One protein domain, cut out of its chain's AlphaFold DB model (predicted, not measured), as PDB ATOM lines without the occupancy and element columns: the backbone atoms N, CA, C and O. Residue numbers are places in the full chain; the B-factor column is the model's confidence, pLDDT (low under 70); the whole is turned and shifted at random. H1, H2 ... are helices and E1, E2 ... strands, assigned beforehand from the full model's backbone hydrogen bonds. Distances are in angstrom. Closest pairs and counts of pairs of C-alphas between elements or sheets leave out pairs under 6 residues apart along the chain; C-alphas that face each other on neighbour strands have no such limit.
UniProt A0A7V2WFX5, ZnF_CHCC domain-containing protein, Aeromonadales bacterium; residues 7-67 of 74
ATOM      1  N   ASN A   7     -14.320  17.780 -34.323       87.06
ATOM      2  CA  ASN A   7     -14.362  18.373 -32.985       87.06
ATOM      3  C   ASN A   7     -15.414  17.709 -32.082       87.06
ATOM      4  O   ASN A   7     -15.138  17.449 -30.912       87.06
ATOM      5  N   GLU A   8     -16.591  17.397 -32.626       87.69
ATOM      6  CA  GLU A   8     -17.653  16.727 -31.880       87.69
ATOM      7  C   GLU A   8     -17.288  15.261 -31.614       87.69
ATOM      8  O   GLU A   8     -17.502  14.754 -30.515       87.69
ATOM      9  N   LEU A   9     -16.633  14.592 -32.571       85.06
ATOM     10  CA  LEU A   9     -16.093  13.244 -32.357       85.06
ATOM     11  C   LEU A   9     -15.038  13.216 -31.245       85.06
ATOM     12  O   LEU A   9     -15.055  12.315 -30.408       85.06
ATOM     13  N   ASP A  10     -14.121  14.181 -31.220       84.44
ATOM     14  CA  ASP A  10     -13.081  14.263 -30.194       84.44
ATOM     15  C   ASP A  10     -13.655  14.585 -28.816       84.44
ATOM     16  O   ASP A  10     -13.201  14.022 -27.816       84.44
ATOM     17  N   ARG A  11     -14.684  15.434 -28.757       87.00
ATOM     18  CA  ARG A  11     -15.443  15.692 -27.533       87.00
ATOM     19  C   ARG A  11     -16.089  14.407 -27.008       87.00
ATOM     20  O   ARG A  11     -15.852  14.036 -25.860       87.00
ATOM     21  N   LEU A  12     -16.816  13.679 -27.856       85.31
ATOM     22  CA  LEU A  12     -17.470  12.420 -27.481       85.31
ATOM     23  C   LEU A  12     -16.468  11.362 -27.003       85.31
ATOM     24  O   LEU A  12     -16.693  10.718 -25.983       85.31
ATOM     25  N   LYS A  13     -15.320  11.223 -27.677       81.12
ATOM     26  CA  LYS A  13     -14.247  10.303 -27.253       81.12
ATOM     27  C   LYS A  13     -13.663  10.639 -25.874       81.12
ATOM     28  O   LYS A  13     -13.087   9.758 -25.240       81.12
ATOM     29  N   ARG A  14     -13.754  11.900 -25.431       80.88
ATOM     30  CA  ARG A  14     -13.265  12.356 -24.117       80.88
ATOM     31  C   ARG A  14     -14.321  12.228 -23.027       80.88
ATOM     32  O   ARG A  14     -13.987  11.828 -21.918       80.88
ATOM     33  N   GLU A  15     -15.563  12.584 -23.335       84.31
ATOM     34  CA  GLU A  15     -16.658  12.606 -22.359       84.31
ATOM     35  C   GLU A  15     -17.214  11.206 -22.079       84.31
ATOM     36  O   GLU A  15     -17.653  10.916 -20.965       84.31
ATOM     37  N   VAL A  16     -17.177  10.315 -23.070       83.19
ATOM     38  CA  VAL A  16     -17.774   8.989 -22.952       83.19
ATOM     39  C   VAL A  16     -16.753   7.981 -22.425       83.19
ATOM     40  O   VAL A  16     -15.799   7.594 -23.100       83.19
ATOM     41  N   ALA A  17     -16.984   7.512 -21.199       83.12
ATOM     42  CA  ALA A  17     -16.180   6.463 -20.587       83.12
ATOM     43  C   ALA A  17     -16.470   5.100 -21.236       83.12
ATOM     44  O   ALA A  17     -17.539   4.519 -21.045       83.12
ATOM     45  N   LEU A  18     -15.484   4.565 -21.955       83.94
ATOM     46  CA  LEU A  18     -15.632   3.325 -22.718       83.94
ATOM     47  C   LEU A  18     -15.932   2.094 -21.842       83.94
ATOM     48  O   LEU A  18     -16.721   1.240 -22.227       83.94
ATOM     49  N   VAL A  19     -15.357   2.040 -20.636       85.25
ATOM     50  CA  VAL A  19     -15.601   0.978 -19.639       85.25
ATOM     51  C   VAL A  19     -17.090   0.879 -19.304       85.25
ATOM     52  O   VAL A  19     -17.670  -0.197 -19.388       85.25
ATOM     53  N   ARG A  20     -17.735   2.023 -19.041       85.88
ATOM     54  CA  ARG A  20     -19.157   2.078 -18.680       85.88
ATOM     55  C   ARG A  20     -20.071   1.627 -19.815       85.88
ATOM     56  O   ARG A  20     -21.109   1.028 -19.553       85.88
ATOM     57  N   LEU A  21     -19.707   1.921 -21.067       87.56
ATOM     58  CA  LEU A  21     -20.465   1.455 -22.233       87.56
ATOM     59  C   LEU A  21     -20.436  -0.071 -22.346       87.56
ATOM     60  O   LEU A  21     -21.456  -0.694 -22.636       87.56
ATOM     61  N   VAL A  22     -19.269  -0.666 -22.102       85.31
ATOM     62  CA  VAL A  22     -19.080  -2.116 -22.175       85.31
ATOM     63  C   VAL A  22     -19.801  -2.818 -21.023       85.31
ATOM     64  O   VAL A  22     -20.527  -3.777 -21.267       85.31
ATOM     65  N   GLU A  23     -19.715  -2.286 -19.802       86.81
ATOM     66  CA  GLU A  23     -20.491  -2.783 -18.654       86.81
ATOM     67  C   GLU A  23     -22.002  -2.687 -18.903       86.81
ATOM     68  O   GLU A  23     -22.736  -3.640 -18.654       86.81
ATOM     69  N   SER A  24     -22.474  -1.573 -19.479       86.69
ATOM     70  CA  SER A  24     -23.895  -1.395 -19.838       86.69
ATOM     71  C   SER A  24     -24.362  -2.363 -20.929       86.69
ATOM     72  O   SER A  24     -25.558  -2.598 -21.068       86.69
ATOM     73  N   SER A  25     -23.429  -2.935 -21.693       85.12
ATOM     74  CA  SER A  25     -23.712  -3.973 -22.690       85.12
ATOM     75  C   SER A  25     -23.813  -5.377 -22.072       85.12
ATOM     76  O   SER A  25     -24.008  -6.345 -22.802       85.12
ATOM     77  N   GLY A  26     -23.680  -5.505 -20.745       86.31
ATOM     78  CA  GLY A  26     -23.778  -6.775 -20.019       86.31
ATOM     79  C   GLY A  26     -22.470  -7.566 -19.952       86.31
ATOM     80  O   GLY A  26     -22.491  -8.751 -19.637       86.31
ATOM     81  N   ILE A  27     -21.334  -6.936 -20.262       86.00
ATOM     82  CA  ILE A  27     -20.022  -7.587 -20.227       86.00
ATOM     83  C   ILE A  27     -19.379  -7.325 -18.870       86.00
ATOM     84  O   ILE A  27     -19.132  -6.178 -18.496       86.00
ATOM     85  N   GLU A  28     -19.058  -8.398 -18.151       85.62
ATOM     86  CA  GLU A  28     -18.308  -8.296 -16.904       85.62
ATOM     87  C   GLU A  28     -16.844  -7.951 -17.184       85.62
ATOM     88  O   GLU A  28     -16.110  -8.705 -17.834       85.62
ATOM     89  N   LEU A  29     -16.412  -6.803 -16.664       86.56
ATOM     90  CA  LEU A  29     -15.032  -6.349 -16.736       86.56
ATOM     91  C   LEU A  29     -14.332  -6.541 -15.390       86.56
ATOM     92  O   LEU A  29     -14.782  -6.068 -14.349       86.56
ATOM     93  N   LYS A  30     -13.172  -7.193 -15.414       86.75
ATOM     94  CA  LYS A  30     -12.267  -7.339 -14.274       86.75
ATOM     95  C   LYS A  30     -11.088  -6.394 -14.430       86.75
ATOM     96  O   LYS A  30     -10.428  -6.357 -15.466       86.75
ATOM     97  N   LYS A  31     -10.790  -5.631 -13.381       86.12
ATOM     98  CA  LYS A  31      -9.636  -4.728 -13.370       86.12
ATOM     99  C   LYS A  31      -8.339  -5.539 -13.316       86.12
ATOM    100  O   LYS A  31      -8.139  -6.326 -12.394       86.12
ATOM    101  N   HIS A  32      -7.446  -5.314 -14.273       83.00
ATOM    102  CA  HIS A  32      -6.145  -5.965 -14.359       83.00
ATOM    103  C   HIS A  32      -5.044  -4.911 -14.497       83.00
ATOM    104  O   HIS A  32      -4.737  -4.401 -15.578       83.00
ATOM    105  N   GLY A  33      -4.459  -4.542 -13.356       85.62
ATOM    106  CA  GLY A  33      -3.477  -3.464 -13.276       85.62
ATOM    107  C   GLY A  33      -4.085  -2.113 -13.664       85.62
ATOM    108  O   GLY A  33      -4.917  -1.565 -12.938       85.62
ATOM    109  N   LYS A  34      -3.638  -1.566 -14.801       80.88
ATOM    110  CA  LYS A  34      -4.096  -0.273 -15.343       80.88
ATOM    111  C   LYS A  34      -5.200  -0.407 -16.397       80.88
ATOM    112  O   LYS A  34      -5.729   0.616 -16.818       80.88
ATOM    113  N   ASP A  35      -5.527  -1.628 -16.805       86.38
ATOM    114  CA  ASP A  35      -6.488  -1.922 -17.868       86.38
ATOM    115  C   ASP A  35      -7.647  -2.769 -17.315       86.38
ATOM    116  O   ASP A  35      -7.609  -3.250 -16.178       86.38
ATOM    117  N   TYR A  36      -8.695  -2.940 -18.114       87.00
ATOM    118  CA  TYR A  36      -9.847  -3.783 -17.800       87.00
ATOM    119  C   TYR A  36      -9.888  -4.967 -18.762       87.00
ATOM    120  O   TYR A  36      -9.674  -4.790 -19.958       87.00
ATOM    121  N   LEU A  37     -10.159  -6.160 -18.240       86.94
ATOM    122  CA  LEU A  37     -10.253  -7.406 -18.995       86.94
ATOM    123  C   LEU A  37     -11.682  -7.942 -18.973       86.94
ATOM    124  O   LEU A  37     -12.318  -7.908 -17.926       86.94
ATOM    125  N   GLY A  38     -12.163  -8.491 -20.081       86.75
ATOM    126  CA  GLY A  38     -13.487  -9.108 -20.158       86.75
ATOM    127  C   GLY A  38     -13.589 -10.166 -21.245       86.75
ATOM    128  O   GLY A  38     -12.637 -10.417 -21.986       86.75
ATOM    129  N   LEU A  39     -14.763 -10.778 -21.348       85.75
ATOM    130  CA  LEU A  39     -15.102 -11.630 -22.483       85.75
ATOM    131  C   LEU A  39     -15.475 -10.755 -23.683       85.75
ATOM    132  O   LEU A  39     -16.181  -9.755 -23.547       85.75
ATOM    133  N   CYS A  40     -14.966 -11.109 -24.859       82.31
ATOM    134  CA  CYS A  40     -15.298 -10.399 -26.084       82.31
ATOM    135  C   CYS A  40     -16.727 -10.772 -26.516       82.31
ATOM    136  O   CYS A  40     -17.009 -11.953 -26.672       82.31
ATOM    137  N   PRO A  41     -17.630  -9.810 -26.769       78.12
ATOM    138  CA  PRO A  41     -18.987 -10.120 -27.227       78.12
ATOM    139  C   PRO A  41     -19.037 -10.581 -28.693       78.12
ATOM    140  O   PRO A  41     -20.058 -11.083 -29.149       78.12
ATOM    141  N   PHE A  42     -17.957 -10.376 -29.454       79.06
ATOM    142  CA  PHE A  42     -17.902 -10.694 -30.884       79.06
ATOM    143  C   PHE A  42     -17.488 -12.139 -31.170       79.06
ATOM    144  O   PHE A  42     -17.674 -12.609 -32.289       79.06
ATOM    145  N   HIS A  43     -16.922 -12.833 -30.183       74.88
ATOM    146  CA  HIS A  43     -16.445 -14.204 -30.313       74.88
ATOM    147  C   HIS A  43     -16.916 -15.005 -29.104       74.88
ATOM    148  O   HIS A  43     -16.956 -14.488 -27.992       74.88
ATOM    149  N   ASN A  44     -17.278 -16.269 -29.309       70.44
ATOM    150  CA  ASN A  44     -17.718 -17.131 -28.217       70.44
ATOM    151  C   ASN A  44     -16.506 -17.739 -27.492       70.44
ATOM    152  O   ASN A  44     -16.278 -18.951 -27.516       70.44
ATOM    153  N   ASP A  45     -15.691 -16.860 -26.913       70.25
ATOM    154  CA  ASP A  45     -14.450 -17.218 -26.239       70.25
ATOM    155  C   ASP A  45     -14.727 -17.642 -24.800       70.25
ATOM    156  O   ASP A  45     -15.535 -17.038 -24.097       70.25
ATOM    157  N   LYS A  46     -14.014 -18.668 -24.331       73.81
ATOM    158  CA  LYS A  46     -14.081 -19.109 -22.926       73.81
ATOM    159  C   LYS A  46     -13.097 -18.368 -22.020       73.81
ATOM    160  O   LYS A  46     -13.213 -18.450 -20.800       73.81
ATOM    161  N   GLU A  47     -12.135 -17.660 -22.605       76.50
ATOM    162  CA  GLU A  47     -11.106 -16.909 -21.891       76.50
ATOM    163  C   GLU A  47     -11.260 -15.402 -22.136       76.50
ATOM    164  O   GLU A  47     -11.697 -14.999 -23.217       76.50
ATOM    165  N   PRO A  48     -10.909 -14.549 -21.154       79.44
ATOM    166  CA  PRO A  48     -11.032 -13.103 -21.284       79.44
ATOM    167  C   PRO A  48     -10.085 -12.571 -22.364       79.44
ATOM    168  O   PRO A  48      -8.888 -12.383 -22.139       79.44
ATOM    169  N   SER A  49     -10.637 -12.328 -23.549       79.69
ATOM    170  CA  SER A  49      -9.908 -11.830 -24.710       79.69
ATOM    171  C   SER A  49     -10.000 -10.312 -24.869       79.69
ATOM    172  O   SER A  49      -9.127  -9.718 -25.500       79.69
ATOM    173  N   LEU A  50     -10.992  -9.657 -24.263       84.00
ATOM    174  CA  LEU A  50     -11.218  -8.215 -24.347       84.00
ATOM    175  C   LEU A  50     -10.315  -7.456 -23.367       84.00
ATOM    176  O   LEU A  50     -10.324  -7.746 -22.178       84.00
ATOM    177  N   VAL A  51      -9.594  -6.443 -23.844       84.75
ATOM    178  CA  VAL A  51      -8.762  -5.527 -23.053       84.75
ATOM    179  C   VAL A  51      -9.180  -4.089 -23.343       84.75
ATOM    180  O   VAL A  51      -9.189  -3.668 -24.500       84.75
ATOM    181  N   ILE A  52      -9.479  -3.312 -22.306       84.25
ATOM    182  CA  ILE A  52      -9.864  -1.899 -22.399       84.25
ATOM    183  C   ILE A  52      -8.857  -1.063 -21.620       84.25
ATOM    184  O   ILE A  52      -8.672  -1.252 -20.415       84.25
ATOM    185  N   ALA A  53      -8.220  -0.113 -22.302       82.50
ATOM    186  CA  ALA A  53      -7.273   0.794 -21.669       82.50
ATOM    187  C   ALA A  53      -7.990   1.863 -20.828       82.50
ATOM    188  O   ALA A  53      -8.986   2.451 -21.259       82.50
ATOM    189  N   ALA A  54      -7.463   2.157 -19.637       75.31
ATOM    190  CA  ALA A  54      -8.029   3.197 -18.783       75.31
ATOM    191  C   ALA A  54      -7.899   4.612 -19.393       75.31
ATOM    192  O   ALA A  54      -6.901   4.924 -20.062       75.31
ATOM    193  N   PRO A  55      -8.871   5.508 -19.124       63.84
ATOM    194  CA  PRO A  55      -8.789   6.906 -19.530       63.84
ATOM    195  C   PRO A  55      -7.626   7.585 -18.793       63.84
ATOM    196  O   PRO A  55      -7.632   7.693 -17.572       63.84
ATOM    197  N   GLY A  56      -6.597   7.999 -19.535       62.00
ATOM    198  CA  GLY A  56      -5.396   8.641 -18.976       62.00
ATOM    199  C   GLY A  56      -4.080   8.142 -19.568       62.00
ATOM    200  O   GLY A  56      -3.069   8.827 -19.463       62.00
ATOM    201  N   GLN A  57      -4.082   6.996 -20.253       58.84
ATOM    202  CA  GLN A  57      -2.914   6.547 -21.011       58.84
ATOM    203  C   GLN A  57      -2.845   7.309 -22.349       58.84
ATOM    204  O   GLN A  57      -3.585   6.999 -23.289       58.84
ATOM    205  N   GLU A  58      -1.988   8.336 -22.423       50.62
ATOM    206  CA  GLU A  58      -1.656   9.071 -23.655       50.62
ATOM    207  C   GLU A  58      -1.278   8.051 -24.754       50.62
ATOM    208  O   GLU A  58      -0.448   7.169 -24.540       50.62
ATOM    209  N   GLY A  59      -1.970   8.081 -25.896       60.22
ATOM    210  CA  GLY A  59      -1.802   7.101 -26.979       60.22
ATOM    211  C   GLY A  59      -2.648   5.820 -26.885       60.22
ATOM    212  O   GLY A  59      -2.738   5.103 -27.880       60.22
ATOM    213  N   LYS A  60      -3.316   5.502 -25.763       58.28
ATOM    214  CA  LYS A  60      -4.254   4.353 -25.656       58.28
ATOM    215  C   LYS A  60      -5.714   4.721 -25.388       58.28
ATOM    216  O   LYS A  60      -6.536   3.830 -25.189       58.28
ATOM    217  N   ARG A  61      -6.051   6.014 -25.406       60.97
ATOM    218  CA  ARG A  61      -7.418   6.500 -25.159       60.97
ATOM    219  C   ARG A  61      -8.420   5.820 -26.103       60.97
ATOM    220  O   ARG A  61      -8.273   5.893 -27.319       60.97
ATOM    221  N   GLY A  62      -9.420   5.153 -25.525       64.69
ATOM    222  CA  GLY A  62     -10.490   4.479 -26.265       64.69
ATOM    223  C   GLY A  62     -10.076   3.202 -27.004       64.69
ATOM    224  O   GLY A  62     -10.858   2.707 -27.811       64.69
ATOM    225  N   ARG A  63      -8.872   2.659 -26.760       68.31
ATOM    226  CA  ARG A  63      -8.461   1.393 -27.374       68.31
ATOM    227  C   ARG A  63      -9.138   0.207 -26.689       68.31
ATOM    228  O   ARG A  63      -9.007   0.017 -25.479       68.31
ATOM    229  N   VAL A  64      -9.797  -0.599 -27.513       69.44
ATOM    230  CA  VAL A  64     -10.268  -1.946 -27.198       69.44
ATOM    231  C   VAL A  64      -9.406  -2.911 -27.989       69.44
ATOM    232  O   VAL A  64      -9.295  -2.774 -29.205       69.44
ATOM    233  N   ALA A  65      -8.778  -3.866 -27.318       68.31
ATOM    234  CA  ALA A  65      -8.036  -4.931 -27.975       68.31
ATOM    235  C   ALA A  65      -8.698  -6.270 -27.659       68.31
ATOM    236  O   ALA A  65      -9.045  -6.525 -26.514       68.31
ATOM    237  N   CYS A  66      -8.845  -7.127 -28.662       64.75
ATOM    238  CA  CYS A  66      -9.179  -8.529 -28.457       64.75
ATOM    239  C   CYS A  66      -7.890  -9.340 -28.635       64.75
ATOM    240  O   CYS A  66      -7.199  -9.151 -29.633       64.75
ATOM    241  N   SER A  67      -7.523 -10.222 -27.706       59.53
ATOM    242  CA  SER A  67      -6.319 -11.061 -27.825       59.53
ATOM    243  C   SER A  67      -6.363 -12.004 -29.032       59.53
ATOM    244  O   SER A  67      -5.307 -12.333 -29.561       59.53
TER     245      SER A  67
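AT A GLANCE: This is residues 7 to 67 of the 74 residues of the protein "ZnF_CHCC domain-containing protein" of Aeromonadales bacterium (UniProt A0A7V2WFX5). A twisted sheet of four short strands has H2 over one face, and the free end of H1, residues 7 to 12, sticks out beyond it. The printed part has 61 residues, in the order H1, H2, E1, E2, E3, E4, class mixed. The sheet, E1 - E2 - E3 - E4, is antiparallel, a meander, each strand the neighbour of the one before. It is compact, with a radius of gyration of the C-alphas of 11.9 A, yet elongated, spanning 38 by 22 by 15 A.

IN THESE COORDINATES: The strands are E1, residues 29 to 32, E2, 35 to 38, E3, 50 to 53, 10.2 A long, and E4, 64 to 66, ending at C-alpha 66 (-9.179, -8.529, -28.457). H1, residues 7 to 15, 12.3 A long, begins at C-alpha 7 (-14.362, 18.373, -32.985); H2 is residues 18 to 24, 9.9 A.

HOW THE PARTS SIT: Within hydrogen-bond range are N 30 and O 37 of the neighbours E1 and E2, at 2.7 A, N 52 and O 36 of the neighbours E2 and E3, at 2.8 A, and N 51 and O 65 of the neighbours E3 and E4, at 2.7 A. H2 is on the sheet at a height of 9.1 A, only just over E2 with 3 C-alphas; its closest C-alphas to E3 are Val 19 and Ile 52, 7.0 A. H1 is not on it. In H1 and H2 every O i to N i+4 pair is within range.

THE WHOLE: The printed part has no cut; the E2 to E3 link is long, 11 residues. Residues 55 to 67 have pLDDT under 70.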